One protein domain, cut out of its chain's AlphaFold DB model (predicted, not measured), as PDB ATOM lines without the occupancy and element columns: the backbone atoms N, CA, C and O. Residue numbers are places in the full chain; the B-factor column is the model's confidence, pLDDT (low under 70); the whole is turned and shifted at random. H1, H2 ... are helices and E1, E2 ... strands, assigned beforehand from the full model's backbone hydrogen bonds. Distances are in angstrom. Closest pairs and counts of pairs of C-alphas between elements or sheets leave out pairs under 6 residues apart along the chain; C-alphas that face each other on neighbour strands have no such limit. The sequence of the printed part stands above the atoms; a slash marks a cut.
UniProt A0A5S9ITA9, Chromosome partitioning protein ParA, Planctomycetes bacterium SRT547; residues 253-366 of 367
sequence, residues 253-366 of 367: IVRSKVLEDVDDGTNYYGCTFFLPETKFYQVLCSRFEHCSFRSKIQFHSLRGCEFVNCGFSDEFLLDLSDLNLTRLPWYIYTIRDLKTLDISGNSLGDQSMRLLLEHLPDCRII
ATOM      1  N   ILE A 253     198.059 245.226 141.656       86.38
ATOM      2  CA  ILE A 253     197.333 246.483 141.881       86.38
ATOM      3  C   ILE A 253     198.242 247.437 142.644       86.38
ATOM      4  O   ILE A 253     198.750 247.099 143.713       86.38
ATOM      5  N   VAL A 254     198.411 248.646 142.116       92.75
ATOM      6  CA  VAL A 254     199.175 249.719 142.757       92.75
ATOM      7  C   VAL A 254     198.292 250.957 142.851       92.75
ATOM      8  O   VAL A 254     197.649 251.352 141.881       92.75
ATOM      9  N   ARG A 255     198.211 251.561 144.040       97.06
ATOM     10  CA  ARG A 255     197.328 252.704 144.303       97.06
ATOM     11  C   ARG A 255     198.094 253.860 144.926       97.06
ATOM     12  O   ARG A 255     198.854 253.633 145.864       97.06
ATOM     13  N   SER A 256     197.854 255.072 144.428       96.75
ATOM     14  CA  SER A 256     198.282 256.345 145.028       96.75
ATOM     15  C   SER A 256     199.770 256.413 145.383       96.75
ATOM     16  O   SER A 256     200.154 256.970 146.410       96.75
ATOM     17  N   LYS A 257     200.619 255.810 144.548       97.62
ATOM     18  CA  LYS A 257     202.071 255.776 144.742       97.62
ATOM     19  C   LYS A 257     202.761 256.784 143.835       97.62
ATOM     20  O   LYS A 257     202.292 257.049 142.729       97.62
ATOM     21  N   VAL A 258     203.892 257.297 144.307       97.56
ATOM     22  CA  VAL A 258     204.891 257.960 143.466       97.56
ATOM     23  C   VAL A 258     205.881 256.892 143.011       97.56
ATOM     24  O   VAL A 258     206.370 256.131 143.848       97.56
ATOM     25  N   LEU A 259     206.100 256.777 141.704       96.81
ATOM     26  CA  LEU A 259     206.850 255.690 141.079       96.81
ATOM     27  C   LEU A 259     207.876 256.239 140.088       96.81
ATOM     28  O   LEU A 259     207.591 257.174 139.345       96.81
ATOM     29  N   GLU A 260     209.044 255.610 140.057       95.06
ATOM     30  CA  GLU A 260     210.139 255.923 139.125       95.06
ATOM     31  C   GLU A 260     210.313 254.833 138.051       95.06
ATOM     32  O   GLU A 260     211.201 254.915 137.208       95.06
ATOM     33  N   ASP A 261     209.458 253.807 138.069       93.50
ATOM     34  CA  ASP A 261     209.440 252.718 137.091       93.50
ATOM     35  C   ASP A 261     207.995 252.260 136.826       93.50
ATOM     36  O   ASP A 261     207.070 252.594 137.580       93.50
ATOM     37  N   VAL A 262     207.811 251.487 135.756       91.88
ATOM     38  CA  VAL A 262     206.527 250.890 135.369       91.88
ATOM     39  C   VAL A 262     206.692 249.385 135.200       91.88
ATOM     40  O   VAL A 262     207.621 248.924 134.543       91.88
ATOM     41  N   ASP A 263     205.752 248.637 135.767       87.88
ATOM     42  CA  ASP A 263     205.660 247.186 135.681       87.88
ATOM     43  C   ASP A 263     204.606 246.775 134.637       87.88
ATOM     44  O   ASP A 263     203.557 247.417 134.479       87.88
ATOM     45  N   ASP A 264     204.859 245.646 133.977       81.00
ATOM     46  CA  ASP A 264     203.881 244.949 133.139       81.00
ATOM     47  C   ASP A 264     202.725 244.393 133.985       81.00
ATOM     48  O   ASP A 264     202.846 244.185 135.198       81.00
ATOM     49  N   GLY A 265     201.581 244.138 133.344       73.19
ATOM     50  CA  GLY A 265     200.449 243.442 133.956       73.19
ATOM     51  C   GLY A 265     199.944 244.107 135.237       73.19
ATOM     52  O   GLY A 265     199.505 243.415 136.155       73.19
ATOM     53  N   THR A 266     200.040 245.433 135.341       83.50
ATOM     54  CA  THR A 266     199.751 246.164 136.578       83.50
ATOM     55  C   THR A 266     198.614 247.161 136.377       83.50
ATOM     56  O   THR A 266     198.580 247.925 135.416       83.50
ATOM     57  N   ASN A 267     197.652 247.156 137.297       88.12
ATOM     58  CA  ASN A 267     196.597 248.156 137.376       88.12
ATOM     59  C   ASN A 267     197.019 249.256 138.361       88.12
ATOM     60  O   ASN A 267     197.042 249.046 139.580       88.12
ATOM     61  N   TYR A 268     197.332 250.427 137.823       94.81
ATOM     62  CA  TYR A 268     197.687 251.633 138.551       94.81
ATOM     63  C   TYR A 268     196.468 252.536 138.722       94.81
ATOM     64  O   TYR A 268     195.825 252.909 137.746       94.81
ATOM     65  N   TYR A 269     196.187 252.936 139.962       95.50
ATOM     66  CA  TYR A 269     195.104 253.866 140.287       95.50
ATOM     67  C   TYR A 269     195.661 255.090 141.009       95.50
ATOM     68  O   TYR A 269     196.267 254.955 142.074       95.50
ATOM     69  N   GLY A 270     195.482 256.285 140.448       96.88
ATOM     70  CA  GLY A 270     195.890 257.541 141.086       96.88
ATOM     71  C   GLY A 270     197.398 257.666 141.332       96.88
ATOM     72  O   GLY A 270     197.809 258.337 142.276       96.88
ATOM     73  N   CYS A 271     198.228 256.955 140.564       98.06
ATOM     74  CA  CYS A 271     199.686 256.966 140.737       98.06
ATOM     75  C   CYS A 271     200.338 258.143 139.998       98.06
ATOM     76  O   CYS A 271     199.857 258.561 138.946       98.06
ATOM     77  N   THR A 272     201.446 258.654 140.535       97.62
ATOM     78  CA  THR A 272     202.276 259.686 139.895       97.62
ATOM     79  C   THR A 272     203.603 259.077 139.454       97.62
ATOM     80  O   THR A 272     204.293 258.471 140.268       97.62
ATOM     81  N   PHE A 273     203.963 259.243 138.186       97.25
ATOM     82  CA  PHE A 273     205.163 258.669 137.588       97.25
ATOM     83  C   PHE A 273     206.199 259.750 137.272       97.25
ATOM     84  O   PHE A 273     205.891 260.722 136.579       97.25
ATOM     85  N   PHE A 274     207.426 259.534 137.742       95.69
ATOM     86  CA  PHE A 274     208.636 260.283 137.395       95.69
ATOM     87  C   PHE A 274     209.618 259.323 136.724       95.69
ATOM     88  O   PHE A 274     210.588 258.871 137.326       95.69
ATOM     89  N   LEU A 275     209.312 258.938 135.486       94.44
ATOM     90  CA  LEU A 275     210.120 257.976 134.746       94.44
ATOM     91  C   LEU A 275     211.417 258.634 134.251       94.44
ATOM     92  O   LEU A 275     211.345 259.736 133.702       94.44
ATOM     93  N   PRO A 276     212.580 257.972 134.393       92.81
ATOM     94  CA  PRO A 276     213.825 258.407 133.775       92.81
ATOM     95  C   PRO A 276     213.677 258.717 132.284       92.81
ATOM     96  O   PRO A 276     213.327 257.838 131.495       92.81
ATOM     97  N   GLU A 277     214.018 259.946 131.895       90.69
ATOM     98  CA  GLU A 277     213.845 260.435 130.521       90.69
ATOM     99  C   GLU A 277     214.763 259.742 129.512       90.69
ATOM    100  O   GLU A 277     214.496 259.784 128.322       90.69
ATOM    101  N   THR A 278     215.840 259.091 129.951       88.12
ATOM    102  CA  THR A 278     216.785 258.376 129.075       88.12
ATOM    103  C   THR A 278     216.389 256.925 128.805       88.12
ATOM    104  O   THR A 278     217.009 256.267 127.971       88.12
ATOM    105  N   LYS A 279     215.386 256.400 129.521       90.19
ATOM    106  CA  LYS A 279     214.969 254.999 129.437       90.19
ATOM    107  C   LYS A 279     213.759 254.884 128.522       90.19
ATOM    108  O   LYS A 279     212.776 255.597 128.692       90.19
ATOM    109  N   PHE A 280     213.818 253.931 127.598       89.31
ATOM    110  CA  PHE A 280     212.634 253.507 126.873       89.31
ATOM    111  C   PHE A 280     211.950 252.349 127.587       89.31
ATOM    112  O   PHE A 280     212.596 251.401 128.044       89.31
ATOM    113  N   TYR A 281     210.627 252.408 127.626       89.81
ATOM    114  CA  TYR A 281     209.798 251.429 128.304       89.81
ATOM    115  C   TYR A 281     209.064 250.548 127.300       89.81
ATOM    116  O   TYR A 281     208.605 250.992 126.255       89.81
ATOM    117  N   GLN A 282     208.933 249.274 127.635       86.38
ATOM    118  CA  GLN A 282     207.993 248.372 126.985       86.38
ATOM    119  C   GLN A 282     207.056 247.935 128.086       86.38
ATOM    120  O   GLN A 282     207.505 247.204 128.970       86.38
ATOM    121  N   VAL A 283     205.837 248.468 128.064       84.81
ATOM    122  CA  VAL A 283     204.831 248.195 129.087       84.81
ATOM    123  C   VAL A 283     203.689 247.458 128.431       84.81
ATOM    124  O   VAL A 283     203.133 247.914 127.431       84.81
ATOM    125  N   LEU A 284     203.346 246.315 129.004       78.00
ATOM    126  CA  LEU A 284     202.318 245.444 128.471       78.00
ATOM    127  C   LEU A 284     201.205 245.222 129.465       78.00
ATOM    128  O   LEU A 284     201.436 245.049 130.660       78.00
ATOM    129  N   CYS A 285     199.983 245.126 128.943       70.94
ATOM    130  CA  CYS A 285     198.834 244.674 129.715       70.94
ATOM    131  C   CYS A 285     198.596 245.467 131.014       70.94
ATOM    132  O   CYS A 285     198.017 244.909 131.948       70.94
ATOM    133  N   SER A 286     198.989 246.739 131.083       83.56
ATOM    134  CA  SER A 286     198.839 247.577 132.276       83.56
ATOM    135  C   SER A 286     197.716 248.594 132.102       83.56
ATOM    136  O   SER A 286     197.540 249.178 131.038       83.56
ATOM    137  N   ARG A 287     196.919 248.811 133.147       87.06
ATOM    138  CA  ARG A 287     195.859 249.829 133.138       87.06
ATOM    139  C   ARG A 287     196.273 250.977 134.034       87.06
ATOM    140  O   ARG A 287     196.656 250.748 135.176       87.06
ATOM    141  N   PHE A 288     196.153 252.193 133.532       92.75
ATOM    142  CA  PHE A 288     196.426 253.419 134.258       92.75
ATOM    143  C   PHE A 288     195.124 254.188 134.378       92.75
ATOM    144  O   PHE A 288     194.502 254.525 133.377       92.75
ATOM    145  N   GLU A 289     194.699 254.452 135.604       94.31
ATOM    146  CA  GLU A 289     193.444 255.136 135.871       94.31
ATOM    147  C   GLU A 289     193.696 256.305 136.818       94.31
ATOM    148  O   GLU A 289     194.238 256.131 137.912       94.31
ATOM    149  N   HIS A 290     193.353 257.518 136.381       96.50
ATOM    150  CA  HIS A 290     193.639 258.760 137.108       96.50
ATOM    151  C   HIS A 290     195.131 258.959 137.442       96.50
ATOM    152  O   HIS A 290     195.483 259.610 138.427       96.50
ATOM    153  N   CYS A 291     196.027 258.372 136.645       96.94
ATOM    154  CA  CYS A 291     197.473 258.495 136.824       96.94
ATOM    155  C   CYS A 291     198.039 259.787 136.219       96.94
ATOM    156  O   CYS A 291     197.497 260.329 135.261       96.94
ATOM    157  N   SER A 292     199.170 260.256 136.749       96.69
ATOM    158  CA  SER A 292     199.869 261.443 136.256       96.69
ATOM    159  C   SER A 292     201.320 261.123 135.903       96.69
ATOM    160  O   SER A 292     202.088 260.727 136.772       96.69
ATOM    161  N   PHE A 293     201.701 261.326 134.646       96.00
ATOM    162  CA  PHE A 293     203.072 261.203 134.153       96.00
ATOM    163  C   PHE A 293     203.708 262.594 134.122       96.00
ATOM    164  O   PHE A 293     203.205 263.493 133.441       96.00
ATOM    165  N   ARG A 294     204.756 262.783 134.932       94.81
ATOM    166  CA  ARG A 294     205.351 264.092 135.253       94.81
ATOM    167  C   ARG A 294     206.706 264.361 134.599       94.81
ATOM    168  O   ARG A 294     207.277 265.420 134.830       94.81
ATOM    169  N   SER A 295     207.207 263.422 133.808       92.25
ATOM    170  CA  SER A 295     208.448 263.531 133.039       92.25
ATOM    171  C   SER A 295     208.195 263.224 131.564       92.25
ATOM    172  O   SER A 295     207.110 262.748 131.207       92.25
ATOM    173  N   LYS A 296     209.196 263.468 130.709       91.69
ATOM    174  CA  LYS A 296     209.200 262.933 129.345       91.69
ATOM    175  C   LYS A 296     209.169 261.404 129.397       91.69
ATOM    176  O   LYS A 296     210.007 260.780 130.049       91.69
ATOM    177  N   ILE A 297     208.219 260.809 128.683       92.69
ATOM    178  CA  ILE A 297     208.045 259.358 128.605       92.69
ATOM    179  C   ILE A 297     208.266 258.869 127.182       92.69
ATOM    180  O   ILE A 297     207.828 259.484 126.208       92.69
ATOM    181  N   GLN A 298     208.973 257.749 127.084       92.81
ATOM    182  CA  GLN A 298     209.356 257.135 125.823       92.81
ATOM    183  C   GLN A 298     209.030 255.648 125.893       92.81
ATOM    184  O   GLN A 298     209.554 254.933 126.753       92.81
ATOM    185  N   PHE A 299     208.158 255.175 125.010       92.25
ATOM    186  CA  PHE A 299     207.768 253.771 124.940       92.25
ATOM    187  C   PHE A 299     208.168 253.159 123.602       92.25
ATOM    188  O   PHE A 299     208.076 253.825 122.585       92.25
ATOM    189  N   HIS A 300     208.552 251.882 123.607       88.88
ATOM    190  CA  HIS A 300     208.677 251.053 122.400       88.88
ATOM    191  C   HIS A 300     207.457 250.150 122.169       88.88
ATOM    192  O   HIS A 300     207.337 249.498 121.141       88.88
ATOM    193  N   SER A 301     206.582 250.015 123.168       83.44
ATOM    194  CA  SER A 301     205.334 249.258 123.063       83.44
ATOM    195  C   SER A 301     204.422 249.615 124.234       83.44
ATOM    196  O   SER A 301     204.893 249.767 125.366       83.44
ATOM    197  N   LEU A 302     203.127 249.733 123.940       85.31
ATOM    198  CA  LEU A 302     202.039 249.978 124.896       85.31
ATOM    199  C   LEU A 302     200.899 248.969 124.716       85.31
ATOM    200  O   LEU A 302     199.734 249.229 125.020       85.31
ATOM    201  N   ARG A 303     201.225 247.797 124.183       75.69
ATOM    202  CA  ARG A 303     200.243 246.785 123.819       75.69
ATOM    203  C   ARG A 303     199.427 246.312 125.027       75.69
ATOM    204  O   ARG A 303     199.960 246.001 126.095       75.69
ATOM    205  N   GLY A 304     198.106 246.266 124.852       70.81
ATOM    206  CA  GLY A 304     197.162 245.883 125.905       70.81
ATOM    207  C   GLY A 304     197.121 246.861 127.087       70.81
ATOM    208  O   GLY A 304     196.531 246.526 128.126       70.81
ATOM    209  N   CYS A 305     197.759 248.032 126.955       81.38
ATOM    210  CA  CYS A 305     197.685 249.095 127.939       81.38
ATOM    211  C   CYS A 305     196.482 250.002 127.699       81.38
ATOM    212  O   CYS A 305     196.036 250.205 126.572       81.38
ATOM    213  N   GLU A 306     195.964 250.556 128.787       83.81
ATOM    214  CA  GLU A 306     194.815 251.453 128.766       83.81
ATOM    215  C   GLU A 306     195.100 252.651 129.670       83.81
ATOM    216  O   GLU A 306     195.542 252.475 130.807       83.81
ATOM    217  N   PHE A 307     194.829 253.856 129.171       89.06
ATOM    218  CA  PHE A 307     194.966 255.103 129.916       89.06
ATOM    219  C   PHE A 307     193.592 255.745 130.070       89.06
ATOM    220  O   PHE A 307     192.989 256.205 129.103       89.06
ATOM    221  N   VAL A 308     193.086 255.768 131.300       88.94
ATOM    222  CA  VAL A 308     191.761 256.283 131.640       88.94
ATOM    223  C   VAL A 308     191.936 257.516 132.513       88.94
ATOM    224  O   VAL A 308     192.372 257.422 133.661       88.94
ATOM    225  N   ASN A 309     191.581 258.688 131.979       91.81
ATOM    226  CA  ASN A 309     191.708 259.974 132.675       91.81
ATOM    227  C   ASN A 309     193.133 260.238 133.201       91.81
ATOM    228  O   ASN A 309     193.311 260.711 134.326       91.81
ATOM    229  N   CYS A 310     194.147 259.883 132.411       93.25
ATOM    230  CA  CYS A 310     195.545 260.127 132.748       93.25
ATOM    231  C   CYS A 310     196.000 261.520 132.300       93.25
ATOM    232  O   CYS A 310     195.498 262.058 131.321       93.25
ATOM    233  N   GLY A 311     196.959 262.102 133.020       92.69
ATOM    234  CA  GLY A 311     197.576 263.378 132.658       92.69
ATOM    235  C   GLY A 311     199.041 263.209 132.275       92.69
ATOM    236  O   GLY A 311     199.801 262.619 133.043       92.69
ATOM    237  N   PHE A 312     199.441 263.784 131.142       93.25
ATOM    238  CA  PHE A 312     200.811 263.759 130.621       93.25
ATOM    239  C   PHE A 312     201.354 265.188 130.545       93.25
ATOM    240  O   PHE A 312     200.933 265.971 129.694       93.25
ATOM    241  N   SER A 313     202.247 265.571 131.464       88.50
ATOM    242  CA  SER A 313     202.725 266.963 131.517       88.50
ATOM    243  C   SER A 313     203.753 267.295 130.440       88.50
ATOM    244  O   SER A 313     203.827 268.444 130.017       88.50
ATOM    245  N   ASP A 314     204.516 266.302 129.983       86.25
ATOM    246  CA  ASP A 314     205.663 266.489 129.092       86.25
ATOM    247  C   ASP A 314     205.556 265.641 127.814       86.25
ATOM    248  O   ASP A 314     204.461 265.185 127.473       86.25
ATOM    249  N   GLU A 315     206.633 265.504 127.037       89.19
ATOM    250  CA  GLU A 315     206.636 264.694 125.811       89.19
ATOM    251  C   GLU A 315     206.215 263.234 126.070       89.19
ATOM    252  O   GLU A 315     206.754 262.561 126.947       89.19
ATOM    253  N   PHE A 316     205.263 262.748 125.268       93.25
ATOM    254  CA  PHE A 316     204.877 261.344 125.182       93.25
ATOM    255  C   PHE A 316     205.251 260.846 123.786       93.25
ATOM    256  O   PHE A 316     204.552 261.130 122.809       93.25
ATOM    257  N   LEU A 317     206.378 260.134 123.722       94.50
ATOM    258  CA  LEU A 317     206.905 259.486 122.527       94.50
ATOM    259  C   LEU A 317     206.569 257.989 122.539       94.50
ATOM    260  O   LEU A 317     206.856 257.291 123.515       94.50
ATOM    261  N   LEU A 318     206.023 257.498 121.431       93.56
ATOM    262  CA  LEU A 318     205.944 256.076 121.112       93.56
ATOM    263  C   LEU A 318     206.830 255.817 119.891       93.56
ATOM    264  O   LEU A 318     206.589 256.371 118.822       93.56
ATOM    265  N   ASP A 319     207.860 255.005 120.076       93.12
ATOM    266  CA  ASP A 319     208.832 254.631 119.057       93.12
ATOM    267  C   ASP A 319     208.553 253.207 118.563       93.12
ATOM    268  O   ASP A 319     208.722 252.225 119.288       93.12
ATOM    269  N   LEU A 320     208.089 253.117 117.322       90.50
ATOM    270  CA  LEU A 320     207.836 251.888 116.586       90.50
ATOM    271  C   LEU A 320     208.749 251.783 115.358       90.50
ATOM    272  O   LEU A 320     208.402 251.065 114.417       90.50
ATOM    273  N   SER A 321     209.882 252.492 115.326       91.88
ATOM    274  CA  SER A 321     210.779 252.493 114.173       91.88
ATOM    275  C   SER A 321     211.474 251.140 113.971       91.88
ATOM    276  O   SER A 321     211.744 250.392 114.917       91.88
ATOM    277  N   ASP A 322     211.790 250.811 112.715       89.25
ATOM    278  CA  ASP A 322     212.599 249.642 112.331       89.25
ATOM    279  C   ASP A 322     212.100 248.311 112.929       89.25
ATOM    280  O   ASP A 322     212.880 247.442 113.357       89.25
ATOM    281  N   LEU A 323     210.776 248.159 112.988       83.25
ATOM    282  CA  LEU A 323     210.091 246.968 113.488       83.25
ATOM    283  C   LEU A 323     209.636 246.038 112.350       83.25
ATOM    284  O   LEU A 323     209.040 244.994 112.616       83.25
ATOM    285  N   ASN A 324     209.944 246.384 111.091       82.94
ATOM    286  CA  ASN A 324     209.443 245.716 109.884       82.94
ATOM    287  C   ASN A 324     207.913 245.592 109.881       82.94
ATOM    288  O   ASN A 324     207.356 244.602 109.409       82.94
ATOM    289  N   LEU A 325     207.232 246.595 110.434       79.44
ATOM    290  CA  LEU A 325     205.783 246.623 110.470       79.44
ATOM    291  C   LEU A 325     205.251 246.789 109.052       79.44
ATOM    292  O   LEU A 325     205.584 247.748 108.352       79.44
ATOM    293  N   THR A 326     204.388 245.866 108.654       77.19
ATOM    294  CA  THR A 326     203.491 246.042 107.509       77.19
ATOM    295  C   THR A 326     202.190 246.732 107.924       77.19
ATOM    296  O   THR A 326     201.487 247.301 107.093       77.19
ATOM    297  N   ARG A 327     201.901 246.747 109.233       73.69
ATOM    298  CA  ARG A 327     200.706 247.338 109.839       73.69
ATOM    299  C   ARG A 327     201.008 248.069 111.140       73.69
ATOM    300  O   ARG A 327     201.873 247.661 111.912       73.69
ATOM    301  N   LEU A 328     200.244 249.125 111.404       81.94
ATOM    302  CA  LEU A 328     200.287 249.809 112.691       81.94
ATOM    303  C   LEU A 328     199.597 248.958 113.763       81.94
ATOM    304  O   LEU A 328     198.478 248.495 113.535       81.94
ATOM    305  N   PRO A 329     200.212 248.772 114.942       77.00
ATOM    306  CA  PRO A 329     199.539 248.134 116.058       77.00
ATOM    307  C   PRO A 329     198.264 248.889 116.456       77.00
ATOM    308  O   PRO A 329     198.296 250.096 116.695       77.00
ATOM    309  N   TRP A 330     197.143 248.179 116.580       70.12
ATOM    310  CA  TRP A 330     195.835 248.792 116.840       70.12
ATOM    311  C   TRP A 330     195.781 249.608 118.139       70.12
ATOM    312  O   TRP A 330     194.981 250.531 118.249       70.12
ATOM    313  N   TYR A 331     196.620 249.284 119.133       73.44
ATOM    314  CA  TYR A 331     196.640 249.990 120.415       73.44
ATOM    315  C   TYR A 331     197.061 251.453 120.254       73.44
ATOM    316  O   TYR A 331     196.809 252.258 121.140       73.44
ATOM    317  N   ILE A 332     197.658 251.833 119.120       84.44
ATOM    318  CA  ILE A 332     197.850 253.246 118.780       84.44
ATOM    319  C   ILE A 332     196.498 253.966 118.750       84.44
ATOM    320  O   ILE A 332     196.397 255.083 119.248       84.44
ATOM    321  N   TYR A 333     195.447 253.301 118.260       79.62
ATOM    322  CA  TYR A 333     194.091 253.842 118.164       79.62
ATOM    323  C   TYR A 333     193.330 253.901 119.501       79.62
ATOM    324  O   TYR A 333     192.149 254.260 119.539       79.62
ATOM    325  N   THR A 334     193.962 253.527 120.615       73.19
ATOM    326  CA  THR A 334     193.414 253.763 121.959       73.19
ATOM    327  C   THR A 334     194.101 254.916 122.678       73.19
ATOM    328  O   THR A 334     193.584 255.396 123.689       73.19
ATOM    329  N   ILE A 335     195.238 255.388 122.164       81.94
ATOM    330  CA  ILE A 335     196.045 256.433 122.785       81.94
ATOM    331  C   ILE A 335     195.675 257.764 122.140       81.94
ATOM    332  O   ILE A 335     195.870 257.952 120.948       81.94
ATOM    333  N   ARG A 336     195.173 258.712 122.935       81.81
ATOM    334  CA  ARG A 336     194.771 260.041 122.436       81.81
ATOM    335  C   ARG A 336     195.786 261.142 122.726       81.81
ATOM    336  O   ARG A 336     195.874 262.101 121.974       81.81
ATOM    337  N   ASP A 337     196.562 260.999 123.797       85.62
ATOM    338  CA  ASP A 337     197.499 262.024 124.280       85.62
ATOM    339  C   ASP A 337     198.919 261.888 123.691       85.62
ATOM    340  O   ASP A 337     199.877 262.465 124.214       85.62
ATOM    341  N   LEU A 338     199.084 261.091 122.627       89.94
ATOM    342  CA  LEU A 338     200.387 260.821 122.023       89.94
ATOM    343  C   LEU A 338     200.910 262.057 121.276       89.94
ATOM    344  O   LEU A 338     200.302 262.507 120.307       89.94
ATOM    345  N   LYS A 339     202.067 262.586 121.692       92.69
ATOM    346  CA  LYS A 339     202.660 263.801 121.100       92.69
ATOM    347  C   LYS A 339     203.566 263.496 119.914       92.69
ATOM    348  O   LYS A 339     203.533 264.230 118.928       92.69
ATOM    349  N   THR A 340     204.343 262.419 120.007       94.50
ATOM    350  CA  THR A 340     205.259 261.989 118.949       94.50
ATOM    351  C   THR A 340     205.097 260.490 118.709       94.50
ATOM    352  O   THR A 340     205.103 259.705 119.657       94.50
ATOM    353  N   LEU A 341     204.980 260.098 117.443       94.50
ATOM    354  CA  LEU A 341     204.962 258.709 116.997       94.50
ATOM    355  C   LEU A 341     206.059 258.511 115.951       94.50
ATOM    356  O   LEU A 341     205.996 259.111 114.878       94.50
ATOM    357  N   ASP A 342     207.047 257.677 116.257       94.44
ATOM    358  CA  ASP A 342     208.056 257.262 115.284       94.44
ATOM    359  C   ASP A 342     207.657 255.929 114.659       94.44
ATOM    360  O   ASP A 342     207.465 254.940 115.356       94.44
ATOM    361  N   ILE A 343     207.470 255.917 113.346       92.94
ATOM    362  CA  ILE A 343     207.138 254.726 112.555       92.94
ATOM    363  C   ILE A 343     208.126 254.557 111.400       92.94
ATOM    364  O   ILE A 343     207.836 253.824 110.450       92.94
ATOM    365  N   SER A 344     209.278 255.224 111.471       93.00
ATOM    366  CA  SER A 344     210.276 255.198 110.410       93.00
ATOM    367  C   SER A 344     210.876 253.809 110.195       93.00
ATOM    368  O   SER A 344     210.874 252.958 111.080       93.00
ATOM    369  N   GLY A 345     211.315 253.522 108.969       89.56
ATOM    370  CA  GLY A 345     211.894 252.212 108.633       89.56
ATOM    371  C   GLY A 345     210.891 251.047 108.571       89.56
ATOM    372  O   GLY A 345     211.298 249.891 108.474       89.56
ATOM    373  N   ASN A 346     209.582 251.324 108.595       89.31
ATOM    374  CA  ASN A 346     208.521 250.331 108.392       89.31
ATOM    375  C   ASN A 346     207.903 250.423 106.985       89.31
ATOM    376  O   ASN A 346     208.017 251.440 106.305       89.31
ATOM    377  N   SER A 347     207.219 249.362 106.546       86.81
ATOM    378  CA  SER A 347     206.563 249.274 105.230       86.81
ATOM    379  C   SER A 347     205.040 249.338 105.376       86.81
ATOM    380  O   SER A 347     204.343 248.359 105.128       86.81
ATOM    381  N   LEU A 348     204.528 250.487 105.822       84.94
ATOM    382  CA  LEU A 348     203.103 250.693 106.103       84.94
ATOM    383  C   LEU A 348     202.332 251.138 104.851       84.94
ATOM    384  O   LEU A 348     202.773 252.036 104.135       84.94
ATOM    385  N   GLY A 349     201.156 250.549 104.615       80.25
ATOM    386  CA  GLY A 349     200.271 250.923 103.504       80.25
ATOM    387  C   GLY A 349     199.539 252.263 103.696       80.25
ATOM    388  O   GLY A 349     199.346 252.739 104.819       80.25
ATOM    389  N   ASP A 350     199.057 252.852 102.593       80.06
ATOM    390  CA  ASP A 350     198.383 254.166 102.571       80.06
ATOM    391  C   ASP A 350     197.144 254.237 103.481       80.06
ATOM    392  O   ASP A 350     196.880 255.264 104.116       80.06
ATOM    393  N   GLN A 351     196.399 253.136 103.598       76.88
ATOM    394  CA  GLN A 351     195.219 253.036 104.462       76.88
ATOM    395  C   GLN A 351     195.578 253.158 105.948       76.88
ATOM    396  O   GLN A 351     194.914 253.901 106.671       76.88
ATOM    397  N   SER A 352     196.668 252.517 106.391       76.12
ATOM    398  CA  SER A 352     197.169 252.651 107.769       76.12
ATOM    399  C   SER A 352     197.527 254.103 108.080       76.12
ATOM    400  O   SER A 352     197.202 254.617 109.149       76.12
ATOM    401  N   MET A 353     198.139 254.800 107.118       82.81
ATOM    402  CA  MET A 353     198.512 256.200 107.299       82.81
ATOM    403  C   MET A 353     197.310 257.135 107.368       82.81
ATOM    404  O   MET A 353     197.334 258.098 108.136       82.81
ATOM    405  N   ARG A 354     196.265 256.860 106.586       83.44
ATOM    406  CA  ARG A 354     195.024 257.633 106.631       83.44
ATOM    407  C   ARG A 354     194.323 257.484 107.980       83.44
ATOM    408  O   ARG A 354     194.018 258.496 108.605       83.44
ATOM    409  N   LEU A 355     194.124 256.247 108.441       81.75
ATOM    410  CA  LEU A 355     193.488 255.964 109.734       81.75
ATOM    411  C   LEU A 355     194.266 256.591 110.896       81.75
ATOM    412  O   LEU A 355     193.672 257.154 111.813       81.75
ATOM    413  N   LEU A 356     195.599 256.550 110.834       85.12
ATOM    414  CA  LEU A 356     196.451 257.177 111.839       85.12
ATOM    415  C   LEU A 356     196.251 258.695 111.913       85.12
ATOM    416  O   LEU A 356     196.112 259.230 113.008       85.12
ATOM    417  N   LEU A 357     196.223 259.383 110.768       85.62
ATOM    418  CA  LEU A 357     196.031 260.837 110.715       85.62
ATOM    419  C   LEU A 357     194.627 261.260 111.169       85.62
ATOM    420  O   LEU A 357     194.474 262.324 111.761       85.62
ATOM    421  N   GLU A 358     193.612 260.432 110.913       85.50
ATOM    422  CA  GLU A 358     192.251 260.650 111.418       85.50
ATOM    423  C   GLU A 358     192.177 260.464 112.946       85.50
ATOM    424  O   GLU A 358     191.453 261.198 113.620       85.50
ATOM    425  N   HIS A 359     192.939 259.518 113.508       86.25
ATOM    426  CA  HIS A 359     192.938 259.235 114.946       86.25
ATOM    427  C   HIS A 359     193.797 260.204 115.777       86.25
ATOM    428  O   HIS A 359     193.401 260.595 116.874       86.25
ATOM    429  N   LEU A 360     194.968 260.582 115.259       87.88
ATOM    430  CA  LEU A 360     195.982 261.395 115.934       87.88
ATOM    431  C   LEU A 360     196.326 262.650 115.109       87.88
ATOM    432  O   LEU A 360     197.459 262.784 114.637       87.88
ATOM    433  N   PRO A 361     195.378 263.588 114.928       85.62
ATOM    434  CA  PRO A 361     195.561 264.736 114.036       85.62
ATOM    435  C   PRO A 361     196.678 265.690 114.485       85.62
ATOM    436  O   PRO A 361     197.333 266.304 113.646       85.62
ATOM    437  N   ASP A 362     196.918 265.787 115.796       88.25
ATOM    438  CA  ASP A 362     197.905 266.695 116.395       88.25
ATOM    439  C   ASP A 362     199.247 266.008 116.722       88.25
ATOM    440  O   ASP A 362     200.161 266.636 117.261       88.25
ATOM    441  N   CYS A 363     199.384 264.712 116.418       91.56
ATOM    442  CA  CYS A 363     200.594 263.951 116.717       91.56
ATOM    443  C   CYS A 363     201.684 264.211 115.671       91.56
ATOM    444  O   CYS A 363     201.457 264.142 114.461       91.56
ATOM    445  N   ARG A 364     202.915 264.457 116.131       93.19
ATOM    446  CA  ARG A 364     204.083 264.527 115.253       93.19
ATOM    447  C   ARG A 364     204.484 263.116 114.825       93.19
ATOM    448  O   ARG A 364     205.055 262.368 115.613       93.19
ATOM    449  N   ILE A 365     204.251 262.793 113.557       92.12
ATOM    450  CA  ILE A 365     204.623 261.500 112.972       92.12
ATOM    451  C   ILE A 365     206.006 261.603 112.311       92.12
ATOM    452  O   ILE A 365     206.216 262.448 111.439       92.12
ATOM    453  N   ILE A 366     206.935 260.733 112.710       92.31
ATOM    454  CA  ILE A 366     208.239 260.526 112.062       92.31
ATOM    455  C   ILE A 366     208.111 259.293 111.159       92.31
ATOM    456  O   ILE A 366     207.591 258.267 111.595       92.31
TER     457      ILE A 366
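This is residues 253 to 366 of the 367 residues of the protein "Chromosome partitioning protein ParA" of Planctomycetes bacterium SRT547 (UniProt A0A5S9ITA9). With little regular structure, the chain winds in stacked turns, a short solenoid: parallel sheet E1 E2 E3 E5 walls the early turns; across from its line, parallel sheet E4 E6 E7 E8 walls the later ones, opposite H1 and H2. The 114 printed residues run E1 E2 E3 E4 E5 E6 H1 E7 H2 E8, mixed class, 43 in named elements. It is compact, radius of gyration of the C-alphas 14.0 A, yet elongated, 43 by 25 by 24 A.

E4, residues 297 to 301, and E6, 316 to 319, are parallel neighbours, N 299 and O 317 2.9 A apart, within hydrogen-bond range. E7, 340 to 342, follows, N 342 to O 318 2.9 A, then E8, 364 to 366, N 366 to O 341 2.9 A. E6, H1 (330 to 334), E7 and E7, H2 (350 to 359), E8 are strand-helix-strand units, parallel neighbours with a helix between, their crossovers right-handed. H1 and H2 are close but not clearly touching; their closest C-alphas, Tyr 333 and His 359, are 6.4 A apart. In H2 every O i to N i+4 pair is within hydrogen-bond range; in H1 0 of 1, but 2 of 2 O i to N i+3 pairs. E1, 253 to 255, E2, 266 to 269, E3, 287 to 289, and E5, 306 to 308, are parallel in that order: N 254 to O 267 2.9 A, N 268 to O 287 2.8 A, N 308 to O 288 2.8 A.

E1 begins at C-alpha 253 (197.333, 246.483, 141.881); E8 ends at C-alpha 366 (208.239, 260.526, 112.062). H2 measures 14.4 A, E4 11.8 A.

The farthest C-alphas, Ser 256 and Asp 350, are 42.5 A apart. The printed part has no cut; the link E2 to E3 is long. No printed residue is under 70 pLDDT.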